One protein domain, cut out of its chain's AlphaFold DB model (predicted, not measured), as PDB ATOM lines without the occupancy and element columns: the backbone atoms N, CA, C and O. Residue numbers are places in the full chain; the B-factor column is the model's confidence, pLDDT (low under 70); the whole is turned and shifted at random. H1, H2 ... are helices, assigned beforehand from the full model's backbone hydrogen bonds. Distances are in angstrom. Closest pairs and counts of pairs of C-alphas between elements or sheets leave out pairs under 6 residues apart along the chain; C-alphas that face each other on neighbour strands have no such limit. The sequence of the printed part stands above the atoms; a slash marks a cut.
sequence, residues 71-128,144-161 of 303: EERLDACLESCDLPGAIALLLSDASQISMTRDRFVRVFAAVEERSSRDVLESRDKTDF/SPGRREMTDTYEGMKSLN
ATOM      1  N   GLU A  71     -44.265 -37.604   2.316       85.44
ATOM      2  CA  GLU A  71     -44.614 -37.787   0.916       85.44
ATOM      3  C   GLU A  71     -43.685 -37.037  -0.056       85.44
ATOM      4  O   GLU A  71     -43.237 -37.623  -1.038       85.44
ATOM      5  N   GLU A  72     -43.345 -35.776   0.218       88.31
ATOM      6  CA  GLU A  72     -42.395 -34.997  -0.594       88.31
ATOM      7  C   GLU A  72     -40.979 -35.571  -0.495       88.31
ATOM      8  O   GLU A  72     -40.229 -35.576  -1.471       88.31
ATOM      9  N   ARG A  73     -40.619 -36.108   0.676       87.69
ATOM     10  CA  ARG A  73     -39.343 -36.807   0.879       87.69
ATOM     11  C   ARG A  73     -39.287 -38.101   0.076       87.69
ATOM     12  O   ARG A  73     -38.260 -38.384  -0.538       87.69
ATOM     13  N   LEU A  74     -40.387 -38.856   0.041       87.44
ATOM     14  CA  LEU A  74     -40.506 -40.037  -0.808       87.44
ATOM     15  C   LEU A  74     -40.386 -39.655  -2.287       87.44
ATOM     16  O   LEU A  74     -39.598 -40.267  -3.002       87.44
ATOM     17  N   ASP A  75     -41.117 -38.633  -2.734       90.06
ATOM     18  CA  ASP A  75     -41.079 -38.178  -4.124       90.06
ATOM     19  C   ASP A  75     -39.653 -37.727  -4.519       90.06
ATOM     20  O   ASP A  75     -39.158 -38.116  -5.579       90.06
ATOM     21  N   ALA A  76     -38.923 -37.043  -3.628       91.25
ATOM     22  CA  ALA A  76     -37.517 -36.685  -3.835       91.25
ATOM     23  C   ALA A  76     -36.571 -37.905  -3.900       91.25
ATOM     24  O   ALA A  76     -35.640 -37.934  -4.714       91.25
ATOM     25  N   CYS A  77     -36.791 -38.936  -3.073       88.81
ATOM     26  CA  CYS A  77     -36.045 -40.199  -3.151       88.81
ATOM     27  C   CYS A  77     -36.297 -40.926  -4.483       88.81
ATOM     28  O   CYS A  77     -35.367 -41.478  -5.070       88.81
ATOM     29  N   LEU A  78     -37.531 -40.890  -4.993       90.19
ATOM     30  CA  LEU A  78     -37.877 -41.495  -6.282       90.19
ATOM     31  C   LEU A  78     -37.253 -40.737  -7.459       90.19
ATOM     32  O   LEU A  78     -36.723 -41.373  -8.367       90.19
ATOM     33  N   GLU A  79     -37.241 -39.403  -7.425       91.81
ATOM     34  CA  GLU A  79     -36.583 -38.576  -8.450       91.81
ATOM     35  C   GLU A  79     -35.059 -38.754  -8.467       91.81
ATOM     36  O   GLU A  79     -34.435 -38.751  -9.528       91.81
ATOM     37  N   SER A  80     -34.446 -38.955  -7.299       88.62
ATOM     38  CA  SER A  80     -33.006 -39.221  -7.179       88.62
ATOM     39  C   SER A  80     -32.619 -40.690  -7.402       88.62
ATOM     40  O   SER A  80     -31.430 -41.013  -7.386       88.62
ATOM     41  N   CYS A  81     -33.594 -41.573  -7.660       86.38
ATOM     42  CA  CYS A  81     -33.417 -43.024  -7.787       86.38
ATOM     43  C   CYS A  81     -32.780 -43.692  -6.546       86.38
ATOM     44  O   CYS A  81     -32.119 -44.726  -6.669       86.38
ATOM     45  N   ASP A  82     -32.977 -43.125  -5.353       88.69
ATOM     46  CA  ASP A  82     -32.528 -43.697  -4.078       88.69
ATOM     47  C   ASP A  82     -33.572 -44.688  -3.535       88.69
ATOM     48  O   ASP A  82     -34.400 -44.370  -2.675       88.69
ATOM     49  N   LEU A  83     -33.553 -45.910  -4.079       87.88
ATOM     50  CA  LEU A  83     -34.473 -46.982  -3.684       87.88
ATOM     51  C   LEU A  83     -34.344 -47.373  -2.199       87.88
ATOM     52  O   LEU A  83     -35.381 -47.506  -1.547       87.88
ATOM     53  N   PRO A  84     -33.133 -47.529  -1.618       87.94
ATOM     54  CA  PRO A  84     -32.992 -47.823  -0.192       87.94
ATOM     55  C   PRO A  84     -33.634 -46.759   0.704       87.94
ATOM     56  O   PRO A  84     -34.324 -47.109   1.665       87.94
ATOM     57  N   GLY A  85     -33.452 -45.475   0.373       86.94
ATOM     58  CA  GLY A  85     -34.089 -44.363   1.078       86.94
ATOM     59  C   GLY A  85     -35.615 -44.399   0.970       86.94
ATOM     60  O   GLY A  85     -36.310 -44.298   1.982       86.94
ATOM     61  N   ALA A  86     -36.139 -44.642  -0.235       87.81
ATOM     62  CA  ALA A  86     -37.576 -44.759  -0.475       87.81
ATOM     63  C   ALA A  86     -38.213 -45.917   0.317       87.81
ATOM     64  O   ALA A  86     -39.259 -45.738   0.939       87.81
ATOM     65  N   ILE A  87     -37.576 -47.093   0.353       88.12
ATOM     66  CA  ILE A  87     -38.062 -48.250   1.124       88.12
ATOM     67  C   ILE A  87     -38.018 -47.964   2.625       88.12
ATOM     68  O   ILE A  87     -38.963 -48.302   3.334       88.12
ATOM     69  N   ALA A  88     -36.940 -47.350   3.121       88.94
ATOM     70  CA  ALA A  88     -36.808 -47.018   4.538       88.94
ATOM     71  C   ALA A  88     -37.904 -46.048   5.000       88.94
ATOM     72  O   ALA A  88     -38.440 -46.215   6.095       88.94
ATOM     73  N   LEU A  89     -38.272 -45.081   4.152       88.12
ATOM     74  CA  LEU A  89     -39.410 -44.197   4.396       88.12
ATOM     75  C   LEU A  89     -40.725 -44.981   4.381       88.12
ATOM     76  O   LEU A  89     -41.476 -44.902   5.346       88.12
ATOM     77  N   LEU A  90     -40.966 -45.808   3.362       85.12
ATOM     78  CA  LEU A  90     -42.200 -46.594   3.239       85.12
ATOM     79  C   LEU A  90     -42.409 -47.613   4.372       85.12
ATOM     80  O   LEU A  90     -43.544 -47.862   4.763       85.12
ATOM     81  N   LEU A  91     -41.333 -48.214   4.885       84.94
ATOM     82  CA  LEU A  91     -41.374 -49.162   6.004       84.94
ATOM     83  C   LEU A  91     -41.392 -48.475   7.372       84.94
ATOM     84  O   LEU A  91     -41.538 -49.154   8.388       84.94
ATOM     85  N   SER A  92     -41.211 -47.154   7.432       85.25
ATOM     86  CA  SER A  92     -41.292 -46.441   8.699       85.25
ATOM     87  C   SER A  92     -42.751 -46.369   9.164       85.25
ATOM     88  O   SER A  92     -43.596 -45.756   8.510       85.25
ATOM     89  N   ASP A  93     -43.041 -46.974  10.325       64.75
ATOM     90  CA  ASP A  93     -44.379 -47.035  10.953       64.75
ATOM     91  C   ASP A  93     -45.027 -45.652  11.171       64.75
ATOM     92  O   ASP A  93     -46.233 -45.541  11.393       64.75
ATOM     93  N   ALA A  94     -44.227 -44.584  11.122       58.66
ATOM     94  CA  ALA A  94     -44.675 -43.207  11.283       58.66
ATOM     95  C   ALA A  94     -45.376 -42.640  10.036       58.66
ATOM     96  O   ALA A  94     -46.123 -41.669  10.153       58.66
ATOM     97  N   SER A  95     -45.165 -43.234   8.860       61.59
ATOM     98  CA  SER A  95     -45.571 -42.636   7.595       61.59
ATOM     99  C   SER A  95     -46.803 -43.357   7.021       61.59
ATOM    100  O   SER A  95     -46.731 -44.382   6.347       61.59
ATOM    101  N   GLN A  96     -47.998 -42.819   7.286       70.88
ATOM    102  CA  GLN A  96     -49.212 -43.182   6.536       70.88
ATOM    103  C   GLN A  96     -49.159 -42.552   5.134       70.88
ATOM    104  O   GLN A  96     -50.023 -41.760   4.764       70.88
ATOM    105  N   ILE A  97     -48.110 -42.846   4.363       79.56
ATOM    106  CA  ILE A  97     -47.944 -42.292   3.019       79.56
ATOM    107  C   ILE A  97     -48.997 -42.914   2.115       79.56
ATOM    108  O   ILE A  97     -49.066 -44.135   1.950       79.56
ATOM    109  N   SER A  98     -49.811 -42.065   1.495       81.31
ATOM    110  CA  SER A  98     -50.803 -42.523   0.535       81.31
ATOM    111  C   SER A  98     -50.112 -42.944  -0.770       81.31
ATOM    112  O   SER A  98     -49.532 -42.136  -1.504       81.31
ATOM    113  N   MET A  99     -50.147 -44.244  -1.074       84.62
ATOM    114  CA  MET A  99     -49.597 -44.776  -2.323       84.62
ATOM    115  C   MET A  99     -50.589 -44.548  -3.469       84.62
ATOM    116  O   MET A  99     -51.447 -45.383  -3.766       84.62
ATOM    117  N   THR A 100     -50.498 -43.386  -4.114       88.00
ATOM    118  CA  THR A 100     -51.280 -43.097  -5.321       88.00
ATOM    119  C   THR A 100     -50.773 -43.913  -6.512       88.00
ATOM    120  O   THR A 100     -49.625 -44.360  -6.554       88.00
ATOM    121  N   ARG A 101     -51.624 -44.092  -7.531       83.38
ATOM    122  CA  ARG A 101     -51.247 -44.799  -8.767       83.38
ATOM    123  C   ARG A 101     -50.025 -44.175  -9.446       83.38
ATOM    124  O   ARG A 101     -49.215 -44.907 -10.001       83.38
ATOM    125  N   ASP A 102     -49.908 -42.850  -9.412       87.00
ATOM    126  CA  ASP A 102     -48.781 -42.135 -10.018       87.00
ATOM    127  C   ASP A 102     -47.468 -42.462  -9.296       87.00
ATOM    128  O   ASP A 102     -46.512 -42.900  -9.930       87.00
ATOM    129  N   ARG A 103     -47.458 -42.387  -7.958       86.69
ATOM    130  CA  ARG A 103     -46.295 -42.765  -7.140       86.69
ATOM    131  C   ARG A 103     -45.900 -44.218  -7.331       86.69
ATOM    132  O   ARG A 103     -44.724 -44.512  -7.500       86.69
ATOM    133  N   PHE A 104     -46.879 -45.117  -7.395       87.56
ATOM    134  CA  PHE A 104     -46.625 -46.522  -7.693       87.56
ATOM    135  C   PHE A 104     -45.883 -46.690  -9.027       87.56
ATOM    136  O   PHE A 104     -44.870 -47.378  -9.083       87.56
ATOM    137  N   VAL A 105     -46.336 -46.022 -10.094       89.50
ATOM    138  CA  VAL A 105     -45.656 -46.055 -11.400       89.50
ATOM    139  C   VAL A 105     -44.248 -45.461 -11.309       89.50
ATOM    140  O   VAL A 105     -43.320 -46.035 -11.875       89.50
ATOM    141  N   ARG A 106     -44.061 -44.369 -10.559       90.00
ATOM    142  CA  ARG A 106     -42.740 -43.757 -10.339       90.00
ATOM    143  C   ARG A 106     -41.771 -44.676  -9.599       90.00
ATOM    144  O   ARG A 106     -40.605 -44.710  -9.968       90.00
ATOM    145  N   VAL A 107     -42.238 -45.463  -8.628       89.00
ATOM    146  CA  VAL A 107     -41.406 -46.476  -7.953       89.00
ATOM    147  C   VAL A 107     -40.870 -47.487  -8.966       89.00
ATOM    148  O   VAL A 107     -39.672 -47.756  -8.988       89.00
ATOM    149  N   PHE A 108     -41.718 -48.002  -9.861       90.06
ATOM    150  CA  PHE A 108     -41.265 -48.939 -10.898       90.06
ATOM    151  C   PHE A 108     -40.358 -48.289 -11.939       90.06
ATOM    152  O   PHE A 108     -39.391 -48.922 -12.355       90.06
ATOM    153  N   ALA A 109     -40.624 -47.039 -12.316       90.69
ATOM    154  CA  ALA A 109     -39.752 -46.288 -13.210       90.69
ATOM    155  C   ALA A 109     -38.357 -46.081 -12.592       90.69
ATOM    156  O   ALA A 109     -37.355 -46.329 -13.254       90.69
ATOM    157  N   ALA A 110     -38.283 -45.730 -11.303       89.94
ATOM    158  CA  ALA A 110     -37.020 -45.589 -10.579       89.94
ATOM    159  C   ALA A 110     -36.270 -46.931 -10.463       89.94
ATOM    160  O   ALA A 110     -35.054 -46.984 -10.641       89.94
ATOM    161  N   VAL A 111     -36.988 -48.035 -10.223       89.31
ATOM    162  CA  VAL A 111     -36.418 -49.396 -10.206       89.31
ATOM    163  C   VAL A 111     -35.857 -49.793 -11.573       89.31
ATOM    164  O   VAL A 111     -34.761 -50.359 -11.650       89.31
ATOM    165  N   GLU A 112     -36.589 -49.510 -12.648       89.31
ATOM    166  CA  GLU A 112     -36.159 -49.770 -14.022       89.31
ATOM    167  C   GLU A 112     -34.919 -48.944 -14.374       89.31
ATOM    168  O   GLU A 112     -33.917 -49.501 -14.833       89.31
ATOM    169  N   GLU A 113     -34.942 -47.642 -14.088       89.06
ATOM    170  CA  GLU A 113     -33.818 -46.748 -14.337       89.06
ATOM    171  C   GLU A 113     -32.571 -47.203 -13.569       89.06
ATOM    172  O   GLU A 113     -31.502 -47.374 -14.164       89.06
ATOM    173  N   ARG A 114     -32.710 -47.506 -12.274       85.44
ATOM    174  CA  ARG A 114     -31.614 -47.999 -11.433       85.44
ATOM    175  C   ARG A 114     -31.039 -49.320 -11.944       85.44
ATOM    176  O   ARG A 114     -29.818 -49.470 -12.020       85.44
ATOM    177  N   SER A 115     -31.902 -50.254 -12.340       84.50
ATOM    178  CA  SER A 115     -31.489 -51.553 -12.883       84.50
ATOM    179  C   SER A 115     -30.792 -51.414 -14.239       84.50
ATOM    180  O   SER A 115     -29.825 -52.123 -14.512       84.50
ATOM    181  N   SER A 116     -31.245 -50.486 -15.087       84.25
ATOM    182  CA  SER A 116     -30.632 -50.225 -16.393       84.25
ATOM    183  C   SER A 116     -29.240 -49.594 -16.266       84.25
ATOM    184  O   SER A 116     -28.315 -49.996 -16.977       84.25
ATOM    185  N   ARG A 117     -29.055 -48.679 -15.302       82.56
ATOM    186  CA  ARG A 117     -27.766 -48.039 -15.007       82.56
ATOM    187  C   ARG A 117     -26.735 -49.055 -14.510       82.56
ATOM    188  O   ARG A 117     -25.608 -49.057 -14.990       82.56
ATOM    189  N   ASP A 118     -27.141 -49.978 -13.640       78.00
ATOM    190  CA  ASP A 118     -26.282 -51.051 -13.113       78.00
ATOM    191  C   ASP A 118     -25.781 -52.008 -14.217       78.00
ATOM    192  O   ASP A 118     -24.628 -52.446 -14.208       78.00
ATOM    193  N   VAL A 119     -26.613 -52.291 -15.227       75.56
ATOM    194  CA  VAL A 119     -26.214 -53.097 -16.396       75.56
ATOM    195  C   VAL A 119     -25.170 -52.372 -17.250       75.56
ATOM    196  O   VAL A 119     -24.219 -53.006 -17.712       75.56
ATOM    197  N   LEU A 120     -25.320 -51.060 -17.450       73.50
ATOM    198  CA  LEU A 120     -24.358 -50.250 -18.205       73.50
ATOM    199  C   LEU A 120     -23.020 -50.123 -17.463       73.50
ATOM    200  O   LEU A 120     -21.974 -50.398 -18.046       73.50
ATOM    201  N   GLU A 121     -23.047 -49.823 -16.163       72.31
ATOM    202  CA  GLU A 121     -21.837 -49.731 -15.331       72.31
ATOM    203  C   GLU A 121     -21.093 -51.071 -15.216       72.31
ATOM    204  O   GLU A 121     -19.862 -51.113 -15.144       72.31
ATOM    205  N   SER A 122     -21.830 -52.185 -15.206       66.88
ATOM    206  CA  SER A 122     -21.236 -53.521 -15.236       66.88
ATOM    207  C   SER A 122     -20.551 -53.794 -16.576       66.88
ATOM    208  O   SER A 122     -19.464 -54.371 -16.601       66.88
ATOM    209  N   ARG A 123     -21.140 -53.353 -17.694       61.72
ATOM    210  CA  ARG A 123     -20.593 -53.562 -19.039       61.72
ATOM    211  C   ARG A 123     -19.271 -52.816 -19.246       61.72
ATOM    212  O   ARG A 123     -18.310 -53.443 -19.682       61.72
ATOM    213  N   ASP A 124     -19.181 -51.562 -18.802       60.31
ATOM    214  CA  ASP A 124     -17.941 -50.770 -18.865       60.31
ATOM    215  C   ASP A 124     -16.794 -51.391 -18.046       60.31
ATOM    216  O   ASP A 124     -15.629 -51.335 -18.440       60.31
ATOM    217  N   LYS A 125     -17.105 -52.049 -16.921       57.34
ATOM    218  CA  LYS A 125     -16.105 -52.783 -16.122       57.34
ATOM    219  C   LYS A 125     -15.688 -54.107 -16.759       57.34
ATOM    220  O   LYS A 125     -14.560 -54.551 -16.548       57.34
ATOM    221  N   THR A 126     -16.578 -54.744 -17.517       55.09
ATOM    222  CA  THR A 126     -16.293 -56.041 -18.149       55.09
ATOM    223  C   THR A 126     -15.377 -55.876 -19.365       55.09
ATOM    224  O   THR A 126     -14.495 -56.708 -19.566       55.09
ATOM    225  N   ASP A 127     -15.498 -54.764 -20.101       52.66
ATOM    226  CA  ASP A 127     -14.602 -54.437 -21.222       52.66
ATOM    227  C   ASP A 127     -13.158 -54.133 -20.764       52.66
ATOM    228  O   ASP A 127     -12.218 -54.296 -21.538       52.66
ATOM    229  N   PHE A 128     -12.946 -53.787 -19.486       50.62
ATOM    230  CA  PHE A 128     -11.606 -53.597 -18.909       50.62
ATOM    231  C   PHE A 128     -10.977 -54.887 -18.342       50.62
ATOM    232  O   PHE A 128      -9.772 -54.929 -18.107       50.62
ATOM    233  N   SER A 144     -26.258 -58.422  -8.858       74.75
ATOM    234  CA  SER A 144     -25.777 -57.057  -9.008       74.75
ATOM    235  C   SER A 144     -26.490 -56.150  -7.991       74.75
ATOM    236  O   SER A 144     -27.632 -56.458  -7.613       74.75
ATOM    237  N   PRO A 145     -25.836 -55.089  -7.487       78.31
ATOM    238  CA  PRO A 145     -26.421 -54.215  -6.475       78.31
ATOM    239  C   PRO A 145     -27.824 -53.727  -6.853       78.31
ATOM    240  O   PRO A 145     -28.736 -53.837  -6.036       78.31
ATOM    241  N   GLY A 146     -28.045 -53.348  -8.118       80.50
ATOM    242  CA  GLY A 146     -29.357 -52.917  -8.608       80.50
ATOM    243  C   GLY A 146     -30.415 -54.026  -8.571       80.50
ATOM    244  O   GLY A 146     -31.571 -53.780  -8.238       80.50
ATOM    245  N   ARG A 147     -30.032 -55.286  -8.816       80.81
ATOM    246  CA  ARG A 147     -30.961 -56.425  -8.713       80.81
ATOM    247  C   ARG A 147     -31.352 -56.723  -7.263       80.81
ATOM    248  O   ARG A 147     -32.481 -57.158  -7.023       80.81
ATOM    249  N   ARG A 148     -30.433 -56.525  -6.312       84.94
ATOM    250  CA  ARG A 148     -30.733 -56.648  -4.878       84.94
ATOM    251  C   ARG A 148     -31.696 -55.542  -4.452       84.94
ATOM    252  O   ARG A 148     -32.764 -55.862  -3.955       84.94
ATOM    253  N   GLU A 149     -31.389 -54.291  -4.789       86.00
ATOM    254  CA  GLU A 149     -32.245 -53.131  -4.500       86.00
ATOM    255  C   GLU A 149     -33.656 -53.280  -5.103       86.00
ATOM    256  O   GLU A 149     -34.649 -53.010  -4.432       86.00
ATOM    257  N   MET A 150     -33.774 -53.789  -6.336       85.94
ATOM    258  CA  MET A 150     -35.068 -54.119  -6.948       85.94
ATOM    259  C   MET A 150     -35.841 -55.168  -6.138       85.94
ATOM    260  O   MET A 150     -37.046 -55.025  -5.935       85.94
ATOM    261  N   THR A 151     -35.159 -56.230  -5.701       87.88
ATOM    262  CA  THR A 151     -35.782 -57.309  -4.919       87.88
ATOM    263  C   THR A 151     -36.273 -56.767  -3.579       87.88
ATOM    264  O   THR A 151     -37.434 -56.972  -3.237       87.88
ATOM    265  N   ASP A 152     -35.436 -55.989  -2.892       88.06
ATOM    266  CA  ASP A 152     -35.756 -55.360  -1.610       88.06
ATOM    267  C   ASP A 152     -36.930 -54.375  -1.750       88.06
ATOM    268  O   ASP A 152     -37.832 -54.353  -0.912       88.06
ATOM    269  N   THR A 153     -36.980 -53.611  -2.852       87.12
ATOM    270  CA  THR A 153     -38.107 -52.707  -3.161       87.12
ATOM    271  C   THR A 153     -39.403 -53.493  -3.301       87.12
ATOM    272  O   THR A 153     -40.425 -53.139  -2.713       87.12
ATOM    273  N   TYR A 154     -39.364 -54.597  -4.047       87.81
ATOM    274  CA  TYR A 154     -40.533 -55.439  -4.270       87.81
ATOM    275  C   TYR A 154     -41.002 -56.117  -2.975       87.81
ATOM    276  O   TYR A 154     -42.202 -56.179  -2.707       87.81
ATOM    277  N   GLU A 155     -40.072 -56.596  -2.148       87.69
ATOM    278  CA  GLU A 155     -40.372 -57.180  -0.839       87.69
ATOM    279  C   GLU A 155     -40.968 -56.149   0.127       87.69
ATOM    280  O   GLU A 155     -41.965 -56.453   0.784       87.69
ATOM    281  N   GLY A 156     -40.440 -54.921   0.154       86.56
ATOM    282  CA  GLY A 156     -40.985 -53.821   0.951       86.56
ATOM    283  C   GLY A 156     -42.390 -53.403   0.506       86.56
ATOM    284  O   GLY A 156     -43.301 -53.264   1.317       86.56
ATOM    285  N   MET A 157     -42.632 -53.288  -0.799       86.38
ATOM    286  CA  MET A 157     -43.979 -53.006  -1.314       86.38
ATOM    287  C   MET A 157     -44.961 -54.158  -1.053       86.38
ATOM    288  O   MET A 157     -46.162 -53.929  -0.875       86.38
ATOM    289  N   LYS A 158     -44.465 -55.401  -1.028       86.25
ATOM    290  CA  LYS A 158     -45.259 -56.594  -0.715       86.25
ATOM    291  C   LYS A 158     -45.638 -56.646   0.762       86.25
ATOM    292  O   LYS A 158     -46.793 -56.945   1.055       86.25
ATOM    293  N   SER A 159     -44.708 -56.369   1.677       85.81
ATOM    294  CA  SER A 159     -44.986 -56.367   3.121       85.81
ATOM    295  C   SER A 159     -46.016 -55.299   3.503       85.81
ATOM    296  O   SER A 159     -46.855 -55.547   4.362       85.81
ATOM    297  N   LEU A 160     -46.027 -54.173   2.785       84.94
ATOM    298  CA  LEU A 160     -47.018 -53.097   2.918       84.94
ATOM    299  C   LEU A 160     -48.345 -53.374   2.185       84.94
ATOM    300  O   LEU A 160     -49.234 -52.527   2.162       84.94
ATOM    301  N   ASN A 161     -48.503 -54.554   1.576       83.81
ATOM    302  CA  ASN A 161     -49.704 -54.991   0.858       83.81
ATOM    303  C   ASN A 161     -50.100 -54.130  -0.369       83.81
ATOM    304  O   ASN A 161     -51.193 -54.291  -0.925       83.81
TER     305      ASN A 161
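Overview. This is residues 71 to 128 and 144 to 161 of the 303 residues of the protein "Hypothetical protein" of Corethron hystrix (UniProt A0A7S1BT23). Four roughly aligned helices form a small bundle, H3 touching H1 and H4, with H2 closing the ring between them; the end of long H3, residues 123 to 128, sticks out. The 76 printed residues include four named helices, H1 to H4 in order, and no named strand: all helix. The whole is only just compact, close to loose, with radius of gyration of the C-alphas 13.4 A and spans of 47 by 20 by 18 A.

Arrangement. H3, residues 101 to 128, touches H1, residues 71 to 79, with residues 103 to 110 alone, the closest C-alphas being Leu 78 and Ala 110, 6.0 A. With residues 111 to 118 alone it touches H4, residues 145 to 159, at a shallow tilt of 21 degrees, opposite ways; C-alphas Ser 115 and Gly 146 are closest, 5.0 A. H2, residues 83 to 90, touches H4, closest C-alphas Ile 87 and Thr 153, 6.2 A, and forms a hairpin with H1, closest C-alphas Cys 77 and Ala 86, 5.5 A. H1 and H4 are apart. Every O i to N i+4 pair is within hydrogen-bond range in H1, H2 and H4; in H3, 23 of 24.

Along the chain. H3 spans 41.9 A from C-alpha 101 at (-51.247, -44.799, -8.767); H4 spans 21.0 A, ending at C-alpha 159 (-44.986, -56.367, 3.121); H1 spans 12.4 A and H2 10.4 A.

Size, cuts and confidence. Residues 129 to 143 are not printed; C-alphas 128 and 144 are 17.6 A apart. Residues 93 to 95 and 122 to 128 have pLDDT under 70.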